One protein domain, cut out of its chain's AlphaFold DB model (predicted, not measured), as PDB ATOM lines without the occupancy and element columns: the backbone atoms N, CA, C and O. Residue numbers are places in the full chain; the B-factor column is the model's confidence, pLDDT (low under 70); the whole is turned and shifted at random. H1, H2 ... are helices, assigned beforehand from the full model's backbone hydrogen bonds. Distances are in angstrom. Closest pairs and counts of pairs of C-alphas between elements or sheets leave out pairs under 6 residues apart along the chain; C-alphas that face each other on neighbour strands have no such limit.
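AT A GLANCE: This is residues 656 to 765 of the 765 residues of an uncharacterized protein of Theileria equi strain WA (UniProt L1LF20). H1 is the core, crossed by H6, with H2 and H4 packed on parts of it; H5 is at one end, and residues 698 to 703 stick out at the other. The printed part has 110 residues with six named helices, H1 to H6: all helix. It is only just compact, close to loose: radius of gyration of the C-alphas 15.3 A, spans 49 by 31 by 23 A.

IN THESE COORDINATES: H1, residues 657 to 672, 21.3 A long, begins at C-alpha (235.850, 210.121, 226.886). H6, 745 to 755, ends at C-alpha (231.424, 216.026, 221.540). H2 is 677 to 685, H3 710 to 721, H4 726 to 731, H5 734 to 741.

HOW THE PARTS SIT: H1, the hub, touches H6 at a steep tilt of 63 degrees, closest at the C-alphas of Pro 663 and Gly 751, 4.5 A. In H1 8 of 12 O i to N i+4 pairs are within hydrogen-bond range, in the others every pair.

THE WHOLE: The printed part has no cut; the link H2 to H3 is long; pLDDT is under 70 at residues 687 to 706 and 760 to 765.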
ATOM      1  N   SER A 656     234.337 207.404 230.518       94.31
ATOM      2  CA  SER A 656     234.277 207.416 229.055       94.31
ATOM      3  C   SER A 656     234.565 208.810 228.494       94.31
ATOM      4  O   SER A 656     234.080 209.829 228.987       94.31
ATOM      5  N   LEU A 657     235.394 208.857 227.452       94.19
ATOM      6  CA  LEU A 657     235.850 210.121 226.886       94.19
ATOM      7  C   LEU A 657     234.687 210.855 226.200       94.19
ATOM      8  O   LEU A 657     234.408 212.000 226.544       94.19
ATOM      9  N   TYR A 658     233.949 210.155 225.335       93.12
ATOM     10  CA  TYR A 658     232.861 210.724 224.536       93.12
ATOM     11  C   TYR A 658     231.500 210.845 225.234       93.12
ATOM     12  O   TYR A 658     230.732 211.700 224.821       93.12
ATOM     13  N   ASP A 659     231.193 210.082 226.295       94.50
ATOM     14  CA  ASP A 659     229.900 210.228 227.005       94.50
ATOM     15  C   ASP A 659     230.016 211.051 228.298       94.50
ATOM     16  O   ASP A 659     229.024 211.620 228.767       94.50
ATOM     17  N   ARG A 660     231.215 211.112 228.905       96.56
ATOM     18  CA  ARG A 660     231.408 211.682 230.248       96.56
ATOM     19  C   ARG A 660     232.349 212.876 230.317       96.56
ATOM     20  O   ARG A 660     232.009 213.824 231.017       96.56
ATOM     21  N   ILE A 661     233.508 212.820 229.661       97.38
ATOM     22  CA  ILE A 661     234.549 213.853 229.792       97.38
ATOM     23  C   ILE A 661     234.288 214.998 228.805       97.38
ATOM     24  O   ILE A 661     233.995 216.113 229.236       97.38
ATOM     25  N   ILE A 662     234.321 214.717 227.497       96.38
ATOM     26  CA  ILE A 662     234.158 215.730 226.442       96.38
ATOM     27  C   ILE A 662     232.793 216.439 226.527       96.38
ATOM     28  O   ILE A 662     232.790 217.669 226.537       96.38
ATOM     29  N   PRO A 663     231.637 215.750 226.657       97.81
ATOM     30  CA  PRO A 663     230.341 216.430 226.635       97.81
ATOM     31  C   PRO A 663     230.143 217.447 227.747       97.81
ATOM     32  O   PRO A 663     229.575 218.508 227.518       97.81
ATOM     33  N   ARG A 664     230.606 217.117 228.958       98.25
ATOM     34  CA  ARG A 664     230.498 218.009 230.113       98.25
ATOM     35  C   ARG A 664     231.430 219.198 229.985       98.25
ATOM     36  O   ARG A 664     231.026 220.308 230.303       98.25
ATOM     37  N   HIS A 665     232.646 218.955 229.503       97.44
ATOM     38  CA  HIS A 665     233.599 220.014 229.230       97.44
ATOM     39  C   HIS A 665     233.042 221.001 228.190       97.44
ATOM     40  O   HIS A 665     232.998 222.196 228.461       97.44
ATOM     41  N   ILE A 666     232.510 220.506 227.066       96.31
ATOM     42  CA  ILE A 666     231.848 221.348 226.058       96.31
ATOM     43  C   ILE A 666     230.632 222.072 226.640       96.31
ATOM     44  O   ILE A 666     230.501 223.270 226.431       96.31
ATOM     45  N   ALA A 667     229.744 221.383 227.362       97.50
ATOM     46  CA  ALA A 667     228.543 222.004 227.927       97.50
ATOM     47  C   ALA A 667     228.887 223.141 228.904       97.50
ATOM     48  O   ALA A 667     228.251 224.194 228.883       97.50
ATOM     49  N   LEU A 668     229.931 222.950 229.716       97.00
ATOM     50  CA  LEU A 668     230.445 223.965 230.628       97.00
ATOM     51  C   LEU A 668     231.099 225.129 229.876       97.00
ATOM     52  O   LEU A 668     230.796 226.281 230.160       97.00
ATOM     53  N   MET A 669     231.944 224.858 228.880       95.19
ATOM     54  CA  MET A 669     232.566 225.922 228.089       95.19
ATOM     55  C   MET A 669     231.550 226.678 227.219       95.19
ATOM     56  O   MET A 669     231.652 227.892 227.096       95.19
ATOM     57  N   ASN A 670     230.501 226.027 226.713       94.94
ATOM     58  CA  ASN A 670     229.384 226.696 226.036       94.94
ATOM     59  C   ASN A 670     228.632 227.671 226.955       94.94
ATOM     60  O   ASN A 670     228.147 228.684 226.456       94.94
ATOM     61  N   LYS A 671     228.568 227.425 228.274       93.75
ATOM     62  CA  LYS A 671     228.022 228.390 229.250       93.75
ATOM     63  C   LYS A 671     228.856 229.681 229.297       93.75
ATOM     64  O   LYS A 671     228.295 230.754 229.487       93.75
ATOM     65  N   TYR A 672     230.176 229.582 229.119       93.12
ATOM     66  CA  TYR A 672     231.096 230.727 229.147       93.12
ATOM     67  C   TYR A 672     231.280 231.410 227.783       93.12
ATOM     68  O   TYR A 672     231.455 232.622 227.744       93.12
ATOM     69  N   TYR A 673     231.204 230.654 226.683       91.38
ATOM     70  CA  TYR A 673     231.366 231.126 225.301       91.38
ATOM     71  C   TYR A 673     230.032 231.225 224.533       91.38
ATOM     72  O   TYR A 673     230.008 231.074 223.315       91.38
ATOM     73  N   ASN A 674     228.909 231.424 225.233       90.62
ATOM     74  CA  ASN A 674     227.572 231.644 224.657       90.62
ATOM     75  C   ASN A 674     227.146 230.627 223.566       90.62
ATOM     76  O   ASN A 674     226.506 230.984 222.580       90.62
ATOM     77  N   GLY A 675     227.503 229.349 223.732       88.62
ATOM     78  CA  GLY A 675     227.211 228.267 222.776       88.62
ATOM     79  C   GLY A 675     228.196 228.129 221.604       88.62
ATOM     80  O   GLY A 675     228.093 227.174 220.832       88.62
ATOM     81  N   GLU A 676     229.171 229.032 221.478       90.44
ATOM     82  CA  GLU A 676     230.133 229.071 220.371       90.44
ATOM     83  C   GLU A 676     231.459 228.356 220.676       90.44
ATOM     84  O   GLU A 676     232.411 228.457 219.894       90.44
ATOM     85  N   PHE A 677     231.547 227.586 221.771       91.56
ATOM     86  CA  PHE A 677     232.808 226.957 222.182       91.56
ATOM     87  C   PHE A 677     233.391 226.032 221.112       91.56
ATOM     88  O   PHE A 677     234.604 225.912 221.031       91.56
ATOM     89  N   LEU A 678     232.582 225.415 220.246       89.44
ATOM     90  CA  LEU A 678     233.120 224.591 219.158       89.44
ATOM     91  C   LEU A 678     233.969 225.411 218.161       89.44
ATOM     92  O   LEU A 678     234.982 224.914 217.681       89.44
ATOM     93  N   LYS A 679     233.621 226.682 217.898       88.62
ATOM     94  CA  LYS A 679     234.452 227.587 217.080       88.62
ATOM     95  C   LYS A 679     235.772 227.898 217.795       88.62
ATOM     96  O   LYS A 679     236.840 227.782 217.201       88.62
ATOM     97  N   VAL A 680     235.683 228.231 219.086       86.69
ATOM     98  CA  VAL A 680     236.833 228.511 219.965       86.69
ATOM     99  C   VAL A 680     237.756 227.295 220.079       86.69
ATOM    100  O   VAL A 680     238.970 227.436 219.986       86.69
ATOM    101  N   TYR A 681     237.198 226.093 220.217       88.44
ATOM    102  CA  TYR A 681     237.933 224.835 220.289       88.44
ATOM    103  C   TYR A 681     238.721 224.588 219.001       88.44
ATOM    104  O   TYR A 681     239.910 224.288 219.068       88.44
ATOM    105  N   ASN A 682     238.099 224.767 217.835       86.50
ATOM    106  CA  ASN A 682     238.780 224.578 216.555       86.50
ATOM    107  C   ASN A 682     239.888 225.631 216.351       86.50
ATOM    108  O   ASN A 682     240.997 225.291 215.938       86.50
ATOM    109  N   TYR A 683     239.643 226.891 216.725       84.62
ATOM    110  CA  TYR A 683     240.677 227.931 216.711       84.62
ATOM    111  C   TYR A 683     241.844 227.602 217.662       84.62
ATOM    112  O   TYR A 683     242.998 227.666 217.250       84.62
ATOM    113  N   LEU A 684     241.577 227.205 218.910       83.38
ATOM    114  CA  LEU A 684     242.625 226.939 219.903       83.38
ATOM    115  C   LEU A 684     243.389 225.631 219.646       83.38
ATOM    116  O   LEU A 684     244.602 225.593 219.848       83.38
ATOM    117  N   PHE A 685     242.694 224.570 219.225       82.25
ATOM    118  CA  PHE A 685     243.200 223.191 219.253       82.25
ATOM    119  C   PHE A 685     243.206 222.462 217.904       82.25
ATOM    120  O   PHE A 685     243.737 221.357 217.854       82.25
ATOM    121  N   GLU A 686     242.661 223.028 216.822       74.50
ATOM    122  CA  GLU A 686     242.810 222.463 215.468       74.50
ATOM    123  C   GLU A 686     243.726 223.322 214.579       74.50
ATOM    124  O   GLU A 686     244.531 222.760 213.837       74.50
ATOM    125  N   SER A 687     243.687 224.658 214.693       60.25
ATOM    126  CA  SER A 687     244.425 225.577 213.798       60.25
ATOM    127  C   SER A 687     245.956 225.420 213.797       60.25
ATOM    128  O   SER A 687     246.599 225.728 212.797       60.25
ATOM    129  N   GLY A 688     246.539 224.916 214.891       54.00
ATOM    130  CA  GLY A 688     247.987 224.727 215.054       54.00
ATOM    131  C   GLY A 688     248.509 223.305 214.813       54.00
ATOM    132  O   GLY A 688     249.706 223.074 214.976       54.00
ATOM    133  N   TYR A 689     247.652 222.335 214.465       55.94
ATOM    134  CA  TYR A 689     248.064 220.937 214.289       55.94
ATOM    135  C   TYR A 689     248.136 220.540 212.813       55.94
ATOM    136  O   TYR A 689     247.117 220.314 212.157       55.94
ATOM    137  N   TYR A 690     249.353 220.312 212.314       47.22
ATOM    138  CA  TYR A 690     249.539 219.522 211.098       47.22
ATOM    139  C   TYR A 690     248.909 218.134 211.285       47.22
ATOM    140  O   TYR A 690     249.268 217.417 212.218       47.22
ATOM    141  N   HIS A 691     248.051 217.713 210.347       45.41
ATOM    142  CA  HIS A 691     247.371 216.400 210.308       45.41
ATOM    143  C   HIS A 691     248.303 215.156 210.251       45.41
ATOM    144  O   HIS A 691     247.837 214.051 209.987       45.41
ATOM    145  N   ALA A 692     249.609 215.315 210.484       36.47
ATOM    146  CA  ALA A 692     250.599 214.240 210.526       36.47
ATOM    147  C   ALA A 692     251.446 214.207 211.816       36.47
ATOM    148  O   ALA A 692     252.006 213.160 212.128       36.47
ATOM    149  N   TYR A 693     251.543 215.304 212.583       39.50
ATOM    150  CA  TYR A 693     252.434 215.383 213.750       39.50
ATOM    151  C   TYR A 693     251.693 215.854 214.994       39.50
ATOM    152  O   TYR A 693     251.279 217.001 215.120       39.50
ATOM    153  N   GLY A 694     251.503 214.926 215.932       43.09
ATOM    154  CA  GLY A 694     250.699 215.129 217.135       43.09
ATOM    155  C   GLY A 694     251.407 215.902 218.243       43.09
ATOM    156  O   GLY A 694     251.117 215.635 219.406       43.09
ATOM    157  N   GLN A 695     252.319 216.812 217.922       45.91
ATOM    158  CA  GLN A 695     252.968 217.729 218.861       45.91
ATOM    159  C   GLN A 695     252.568 219.160 218.500       45.91
ATOM    160  O   GLN A 695     252.324 219.457 217.333       45.91
ATOM    161  N   MET A 696     252.509 220.048 219.497       43.12
ATOM    162  CA  MET A 696     252.594 221.474 219.183       43.12
ATOM    163  C   MET A 696     253.971 221.712 218.571       43.12
ATOM    164  O   MET A 696     254.954 221.147 219.050       43.12
ATOM    165  N   VAL A 697     254.029 222.494 217.497       43.03
ATOM    166  CA  VAL A 697     255.267 222.745 216.762       43.03
ATOM    167  C   VAL A 697     256.263 223.474 217.671       43.03
ATOM    168  O   VAL A 697     256.126 224.666 217.922       43.03
ATOM    169  N   THR A 698     257.249 222.733 218.173       42.59
ATOM    170  CA  THR A 698     258.405 223.238 218.934       42.59
ATOM    171  C   THR A 698     259.725 223.052 218.180       42.59
ATOM    172  O   THR A 698     260.782 223.395 218.700       42.59
ATOM    173  N   ASP A 699     259.678 222.515 216.956       46.38
ATOM    174  CA  ASP A 699     260.834 222.412 216.063       46.38
ATOM    175  C   ASP A 699     261.124 223.787 215.444       46.38
ATOM    176  O   ASP A 699     260.317 224.307 214.672       46.38
ATOM    177  N   GLU A 700     262.287 224.357 215.769       52.19
ATOM    178  CA  GLU A 700     262.763 225.679 215.324       52.19
ATOM    179  C   GLU A 700     262.738 225.871 213.796       52.19
ATOM    180  O   GLU A 700     262.789 226.997 213.301       52.19
ATOM    181  N   LYS A 701     262.682 224.774 213.028       50.66
ATOM    182  CA  LYS A 701     262.700 224.777 211.558       50.66
ATOM    183  C   LYS A 701     261.329 224.935 210.912       50.66
ATOM    184  O   LYS A 701     261.264 225.162 209.703       50.66
ATOM    185  N   VAL A 702     260.245 224.778 211.667       52.81
ATOM    186  CA  VAL A 702     258.884 224.931 211.147       52.81
ATOM    187  C   VAL A 702     258.385 226.324 211.542       52.81
ATOM    188  O   VAL A 702     258.354 226.633 212.733       52.81
ATOM    189  N   PRO A 703     258.005 227.191 210.583       53.59
ATOM    190  CA  PRO A 703     257.546 228.535 210.906       53.59
ATOM    191  C   PRO A 703     256.313 228.484 211.813       53.59
ATOM    192  O   PRO A 703     255.471 227.591 211.703       53.59
ATOM    193  N   ASN A 704     256.207 229.460 212.712       54.81
ATOM    194  CA  ASN A 704     255.143 229.518 213.705       54.81
ATOM    195  C   ASN A 704     253.819 229.937 213.032       54.81
ATOM    196  O   ASN A 704     253.539 231.120 212.878       54.81
ATOM    197  N   ILE A 705     253.041 228.952 212.571       62.41
ATOM    198  CA  ILE A 705     251.802 229.124 211.776       62.41
ATOM    199  C   ILE A 705     250.585 229.505 212.650       62.41
ATOM    200  O   ILE A 705     249.471 229.656 212.149       62.41
ATOM    201  N   LEU A 706     250.769 229.666 213.965       65.38
ATOM    202  CA  LEU A 706     249.689 230.046 214.874       65.38
ATOM    203  C   LEU A 706     249.135 231.446 214.532       65.38
ATOM    204  O   LEU A 706     249.924 232.361 214.294       65.38
ATOM    205  N   PRO A 707     247.801 231.642 214.544       71.38
ATOM    206  CA  PRO A 707     247.205 232.961 214.352       71.38
ATOM    207  C   PRO A 707     247.672 233.980 215.400       71.38
ATOM    208  O   PRO A 707     247.935 233.627 216.555       71.38
ATOM    209  N   GLU A 708     247.693 235.260 215.023       77.44
ATOM    210  CA  GLU A 708     247.927 236.363 215.962       77.44
ATOM    211  C   GLU A 708     246.953 236.280 217.156       77.44
ATOM    212  O   GLU A 708     245.790 235.895 217.009       77.44
ATOM    213  N   GLY A 709     247.450 236.571 218.362       82.06
ATOM    214  CA  GLY A 709     246.680 236.496 219.612       82.06
ATOM    215  C   GLY A 709     246.451 235.088 220.193       82.06
ATOM    216  O   GLY A 709     245.990 234.981 221.330       82.06
ATOM    217  N   HIS A 710     246.805 233.993 219.497       83.69
ATOM    218  CA  HIS A 710     246.502 232.616 219.949       83.69
ATOM    219  C   HIS A 710     246.975 232.314 221.381       83.69
ATOM    220  O   HIS A 710     246.229 231.731 222.170       83.69
ATOM    221  N   ALA A 711     248.174 232.773 221.755       84.69
ATOM    222  CA  ALA A 711     248.732 232.571 223.093       84.69
ATOM    223  C   ALA A 711     247.924 233.276 224.203       84.69
ATOM    224  O   ALA A 711     247.745 232.708 225.285       84.69
ATOM    225  N   GLU A 712     247.395 234.474 223.939       88.50
ATOM    226  CA  GLU A 712     246.562 235.232 224.882       88.50
ATOM    227  C   GLU A 712     245.196 234.563 225.056       88.50
ATOM    228  O   GLU A 712     244.749 234.317 226.179       88.50
ATOM    229  N   HIS A 713     244.577 234.168 223.942       86.50
ATOM    230  CA  HIS A 713     243.334 233.402 223.916       86.50
ATOM    231  C   HIS A 713     243.455 232.067 224.667       86.50
ATOM    232  O   HIS A 713     242.582 231.716 225.469       86.50
ATOM    233  N   LEU A 714     244.561 231.343 224.469       87.81
ATOM    234  CA  LEU A 714     244.865 230.116 225.200       87.81
ATOM    235  C   LEU A 714     245.132 230.393 226.690       87.81
ATOM    236  O   LEU A 714     244.747 229.585 227.533       87.81
ATOM    237  N   GLY A 715     245.748 231.526 227.039       89.94
ATOM    238  CA  GLY A 715     245.951 231.971 228.423       89.94
ATOM    239  C   GLY A 715     244.642 232.289 229.154       89.94
ATOM    240  O   GLY A 715     244.429 231.829 230.282       89.94
ATOM    241  N   ALA A 716     243.722 232.999 228.497       90.94
ATOM    242  CA  ALA A 716     242.379 233.268 229.010       90.94
ATOM    243  C   ALA A 716     241.594 231.963 229.231       90.94
ATOM    244  O   ALA A 716     241.030 231.743 230.305       90.94
ATOM    245  N   TYR A 717     241.640 231.053 228.253       93.25
ATOM    246  CA  TYR A 717     241.033 229.729 228.356       93.25
ATOM    247  C   TYR A 717     241.637 228.881 229.492       93.25
ATOM    248  O   TYR A 717     240.897 228.324 230.304       93.25
ATOM    249  N   LYS A 718     242.972 228.834 229.619       93.31
ATOM    250  CA  LYS A 718     243.683 228.160 230.725       93.31
ATOM    251  C   LYS A 718     243.243 228.688 232.089       93.31
ATOM    252  O   LYS A 718     242.989 227.915 233.009       93.31
ATOM    253  N   THR A 719     243.108 230.007 232.205       95.06
ATOM    254  CA  THR A 719     242.652 230.666 233.435       95.06
ATOM    255  C   THR A 719     241.224 230.258 233.797       95.06
ATOM    256  O   THR A 719     240.929 230.068 234.977       95.06
ATOM    257  N   LEU A 720     240.348 230.087 232.800       93.94
ATOM    258  CA  LEU A 720     238.970 229.630 232.977       93.94
ATOM    259  C   LEU A 720     238.892 228.149 233.381       93.94
ATOM    260  O   LEU A 720     238.271 227.833 234.394       93.94
ATOM    261  N   ILE A 721     239.537 227.237 232.641       94.44
ATOM    262  CA  ILE A 721     239.460 225.792 232.925       94.44
ATOM    263  C   ILE A 721     240.094 225.427 234.277       94.44
ATOM    264  O   ILE A 721     239.577 224.556 234.969       94.44
ATOM    265  N   ASN A 722     241.131 226.146 234.719       93.69
ATOM    266  CA  ASN A 722     241.752 225.931 236.033       93.69
ATOM    267  C   ASN A 722     240.851 226.323 237.222       93.69
ATOM    268  O   ASN A 722     241.105 225.884 238.340       93.69
ATOM    269  N   GLN A 723     239.792 227.112 237.004       93.81
ATOM    270  CA  GLN A 723     238.775 227.397 238.030       93.81
ATOM    271  C   GLN A 723     237.732 226.268 238.145       93.81
ATOM    272  O   GLN A 723     236.944 226.246 239.087       93.81
ATOM    273  N   VAL A 724     237.712 225.316 237.202       94.62
ATOM    274  CA  VAL A 724     236.737 224.223 237.164       94.62
ATOM    275  C   VAL A 724     237.222 223.045 238.019       94.62
ATOM    276  O   VAL A 724     238.253 222.447 237.708       94.62
ATOM    277  N   PRO A 725     236.465 222.595 239.040       95.94
ATOM    278  CA  PRO A 725     236.799 221.385 239.785       95.94
ATOM    279  C   PRO A 725     236.558 220.131 238.924       95.94
ATOM    280  O   PRO A 725     235.501 219.500 238.986       95.94
ATOM    281  N   ILE A 726     237.555 219.733 238.124       95.94
ATOM    282  CA  ILE A 726     237.458 218.628 237.146       95.94
ATOM    283  C   ILE A 726     237.034 217.299 237.789       95.94
ATOM    284  O   ILE A 726     236.300 216.523 237.172       95.94
ATOM    285  N   LYS A 727     237.410 217.055 239.052       96.88
ATOM    286  CA  LYS A 727     236.907 215.914 239.829       96.88
ATOM    287  C   LYS A 727     235.375 215.942 239.900       96.88
ATOM    288  O   LYS A 727     234.755 215.017 239.387       96.88
ATOM    289  N   LYS A 728     234.768 217.028 240.409       97.25
ATOM    290  CA  LYS A 728     233.300 217.212 240.434       97.25
ATOM    291  C   LYS A 728     232.694 217.126 239.032       97.25
ATOM    292  O   LYS A 728     231.721 216.396 238.847       97.25
ATOM    293  N   MET A 729     233.304 217.804 238.049       97.25
ATOM    294  CA  MET A 729     232.868 217.768 236.647       97.25
ATOM    295  C   MET A 729     232.679 216.320 236.189       97.25
ATOM    296  O   MET A 729     231.616 215.971 235.696       97.25
ATOM    297  N   VAL A 730     233.668 215.444 236.386       96.81
ATOM    298  CA  VAL A 730     233.629 214.077 235.851       96.81
ATOM    299  C   VAL A 730     232.880 213.085 236.758       96.81
ATOM    300  O   VAL A 730     232.273 212.153 236.220       96.81
ATOM    301  N   THR A 731     232.859 213.259 238.088       97.06
ATOM    302  CA  THR A 731     232.274 212.272 239.024       97.06
ATOM    303  C   THR A 731     230.762 212.361 239.219       97.06
ATOM    304  O   THR A 731     230.147 211.315 239.416       97.06
ATOM    305  N   LEU A 732     230.163 213.559 239.201       97.31
ATOM    306  CA  LEU A 732     228.745 213.768 239.554       97.31
ATOM    307  C   LEU A 732     227.777 213.064 238.583       97.31
ATOM    308  O   LEU A 732     228.117 212.841 237.421       97.31
ATOM    309  N   SER A 733     226.551 212.747 239.005       96.75
ATOM    310  CA  SER A 733     225.497 212.294 238.076       96.75
ATOM    311  C   SER A 733     225.114 213.407 237.083       96.75
ATOM    312  O   SER A 733     225.499 214.560 237.268       96.75
ATOM    313  N   ASP A 734     224.396 213.089 235.997       97.06
ATOM    314  CA  ASP A 734     223.964 214.104 235.018       97.06
ATOM    315  C   ASP A 734     223.112 215.218 235.668       97.06
ATOM    316  O   ASP A 734     223.426 216.379 235.412       97.06
ATOM    317  N   PRO A 735     222.124 214.928 236.548       97.06
ATOM    318  CA  PRO A 735     221.352 215.970 237.231       97.06
ATOM    319  C   PRO A 735     222.201 216.825 238.180       97.06
ATOM    320  O   PRO A 735     222.202 218.044 238.044       97.06
ATOM    321  N   LEU A 736     222.990 216.199 239.066       97.81
ATOM    322  CA  LEU A 736     223.826 216.923 240.037       97.81
ATOM    323  C   LEU A 736     224.905 217.774 239.355       97.81
ATOM    324  O   LEU A 736     225.299 218.809 239.873       97.81
ATOM    325  N   PHE A 737     225.391 217.358 238.183       98.00
ATOM    326  CA  PHE A 737     226.295 218.168 237.369       98.00
ATOM    327  C   PHE A 737     225.596 219.390 236.762       98.00
ATOM    328  O   PHE A 737     226.163 220.479 236.764       98.00
ATOM    329  N   CYS A 738     224.380 219.222 236.240       97.56
ATOM    330  CA  CYS A 738     223.586 220.339 235.733       97.56
ATOM    331  C   CYS A 738     223.296 221.371 236.838       97.56
ATOM    332  O   CYS A 738     223.416 222.569 236.599       97.56
ATOM    333  N   GLU A 739     222.992 220.903 238.048       97.38
ATOM    334  CA  GLU A 739     222.770 221.729 239.238       97.38
ATOM    335  C   GLU A 739     224.051 222.450 239.702       97.38
ATOM    336  O   GLU A 739     224.110 223.676 239.643       97.38
ATOM    337  N   GLU A 740     225.107 221.707 240.062       97.62
ATOM    338  CA  GLU A 740     226.384 222.235 240.586       97.62
ATOM    339  C   GLU A 740     227.025 223.288 239.664       97.62
ATOM    340  O   GLU A 740     227.602 224.262 240.143       97.62
ATOM    341  N   PHE A 741     226.929 223.114 238.341       97.12
ATOM    342  CA  PHE A 741     227.538 224.031 237.370       97.12
ATOM    343  C   PHE A 741     226.554 225.057 236.776       97.12
ATOM    344  O   PHE A 741     226.964 225.921 235.990       97.12
ATOM    345  N   GLY A 742     225.266 225.002 237.132       97.00
ATOM    346  CA  GLY A 742     224.223 225.866 236.567       97.00
ATOM    347  C   GLY A 742     224.089 225.715 235.047       97.00
ATOM    348  O   GLY A 742     224.079 226.709 234.319       97.00
ATOM    349  N   ILE A 743     224.052 224.472 234.562       96.81
ATOM    350  CA  ILE A 743     223.923 224.096 233.147       96.81
ATOM    351  C   ILE A 743     222.565 223.418 232.954       96.81
ATOM    352  O   ILE A 743     222.194 222.525 233.709       96.81
ATOM    353  N   THR A 744     221.812 223.785 231.917       96.94
ATOM    354  CA  THR A 744     220.547 223.092 231.621       96.94
ATOM    355  C   THR A 744     220.809 221.681 231.084       96.94
ATOM    356  O   THR A 744     221.769 221.448 230.347       96.94
ATOM    357  N   TYR A 745     219.919 220.724 231.367       96.19
ATOM    358  CA  TYR A 745     220.048 219.367 230.812       96.19
ATOM    359  C   TYR A 745     220.087 219.368 229.272       96.19
ATOM    360  O   TYR A 745     220.817 218.583 228.667       96.19
ATOM    361  N   ARG A 746     219.386 220.318 228.635       94.94
ATOM    362  CA  ARG A 746     219.483 220.585 227.194       94.94
ATOM    363  C   ARG A 746     220.912 220.949 226.769       94.94
ATOM    364  O   ARG A 746     221.423 220.318 225.852       94.94
ATOM    365  N   GLY A 747     221.577 221.871 227.467       94.56
ATOM    366  CA  GLY A 747     222.975 222.231 227.197       94.56
ATOM    367  C   GLY A 747     223.948 221.055 227.361       94.56
ATOM    368  O   GLY A 747     224.892 220.918 226.583       94.56
ATOM    369  N   LEU A 748     223.691 220.138 228.304       96.25
ATOM    370  CA  LEU A 748     224.455 218.887 228.421       96.25
ATOM    371  C   LEU A 748     224.213 217.933 227.235       96.25
ATOM    372  O   LEU A 748     225.156 217.302 226.758       96.25
ATOM    373  N   VAL A 749     222.975 217.819 226.742       95.81
ATOM    374  CA  VAL A 749     222.650 217.016 225.547       95.81
ATOM    375  C   VAL A 749     223.274 217.626 224.287       95.81
ATOM    376  O   VAL A 749     223.889 216.904 223.505       95.81
ATOM    377  N   GLU A 750     223.208 218.946 224.122       95.25
ATOM    378  CA  GLU A 750     223.892 219.671 223.043       95.25
ATOM    379  C   GLU A 750     225.416 219.470 223.127       95.25
ATOM    380  O   GLU A 750     226.051 219.174 222.115       95.25
ATOM    381  N   GLY A 751     225.992 219.480 224.335       94.69
ATOM    382  CA  GLY A 751     227.382 219.091 224.585       94.69
ATOM    383  C   GLY A 751     227.708 217.652 224.165       94.69
ATOM    384  O   GLY A 751     228.766 217.419 223.584       94.69
ATOM    385  N   LYS A 752     226.801 216.681 224.375       94.94
ATOM    386  CA  LYS A 752     226.961 215.288 223.891       94.94
ATOM    387  C   LYS A 752     226.945 215.210 222.359       94.94
ATOM    388  O   LYS A 752     227.755 214.489 221.784       94.94
ATOM    389  N   VAL A 753     226.089 215.987 221.691       95.19
ATOM    390  CA  VAL A 753     226.048 216.066 220.217       95.19
ATOM    391  C   VAL A 753     227.307 216.741 219.658       95.19
ATOM    392  O   VAL A 753     227.887 216.262 218.683       95.19
ATOM    393  N   GLN A 754     227.766 217.830 220.277       92.94
ATOM    394  CA  GLN A 754     228.985 218.534 219.871       92.94
ATOM    395  C   GLN A 754     230.264 217.729 220.169       92.94
ATOM    396  O   GLN A 754     231.211 217.805 219.391       92.94
ATOM    397  N   ALA A 755     230.286 216.894 221.214       91.75
ATOM    398  CA  ALA A 755     231.424 216.026 221.540       91.75
ATOM    399  C   ALA A 755     231.807 215.077 220.400       91.75
ATOM    400  O   ALA A 755     232.988 214.815 220.193       91.75
ATOM    401  N   MET A 756     230.822 214.616 219.624       90.19
ATOM    402  CA  MET A 756     231.039 213.765 218.450       90.19
ATOM    403  C   MET A 756     231.647 214.515 217.252       90.19
ATOM    404  O   MET A 756     232.093 213.875 216.304       90.19
ATOM    405  N   LYS A 757     231.663 215.857 217.276       89.25
ATOM    406  CA  LYS A 757     232.285 216.701 216.242       89.25
ATOM    407  C   LYS A 757     233.766 216.980 216.520       89.25
ATOM    408  O   LYS A 757     234.483 217.339 215.593       89.25
ATOM    409  N   ILE A 758     234.221 216.806 217.765       83.88
ATOM    410  CA  ILE A 758     235.626 216.995 218.138       83.88
ATOM    411  C   ILE A 758     236.465 215.820 217.629       83.88
ATOM    412  O   ILE A 758     236.286 214.673 218.055       83.88
ATOM    413  N   ARG A 759     237.434 216.128 216.763       76.25
ATOM    414  CA  ARG A 759     238.497 215.195 216.381       76.25
ATOM    415  C   ARG A 759     239.438 214.999 217.567       76.25
ATOM    416  O   ARG A 759     239.859 215.965 218.205       76.25
ATOM    417  N   LEU A 760     239.766 213.748 217.885       68.19
ATOM    418  CA  LEU A 760     240.746 213.468 218.932       68.19
ATOM    419  C   LEU A 760     242.173 213.573 218.376       68.19
ATOM    420  O   LEU A 760     242.401 213.167 217.238       68.19
ATOM    421  N   PRO A 761     243.174 213.961 219.192       56.84
ATOM    422  CA  PRO A 761     244.595 213.944 218.808       56.84
ATOM    423  C   PRO A 761     245.191 212.538 218.556       56.84
ATOM    424  O   PRO A 761     246.394 212.335 218.706       56.84
ATOM    425  N   CYS A 762     244.356 211.531 218.290       52.59
ATOM    426  CA  CYS A 762     244.710 210.112 218.265       52.59
ATOM    427  C   CYS A 762     244.631 209.472 216.876       52.59
ATOM    428  O   CYS A 762     245.173 208.382 216.712       52.59
ATOM    429  N   ASP A 763     244.039 210.148 215.891       45.34
ATOM    430  CA  ASP A 763     243.835 209.630 214.530       45.34
ATOM    431  C   ASP A 763     245.075 209.800 213.622       45.34
ATOM    432  O   ASP A 763     244.952 209.901 212.405       45.34
ATOM    433  N   MET A 764     246.281 209.879 214.203       42.62
ATOM    434  CA  MET A 764     247.524 210.235 213.493       42.62
ATOM    435  C   MET A 764     248.596 209.132 213.553       42.62
ATOM    436  O   MET A 764     249.772 209.419 213.768       42.62
ATOM    437  N   PHE A 765     248.169 207.869 213.411       33.75
ATOM    438  CA  PHE A 765     249.014 206.676 213.244       33.75
ATOM    439  C   PHE A 765     248.382 205.694 212.251       33.75
ATOM    440  O   PHE A 765     247.183 205.389 212.438       33.75
TER     441      PHE A 765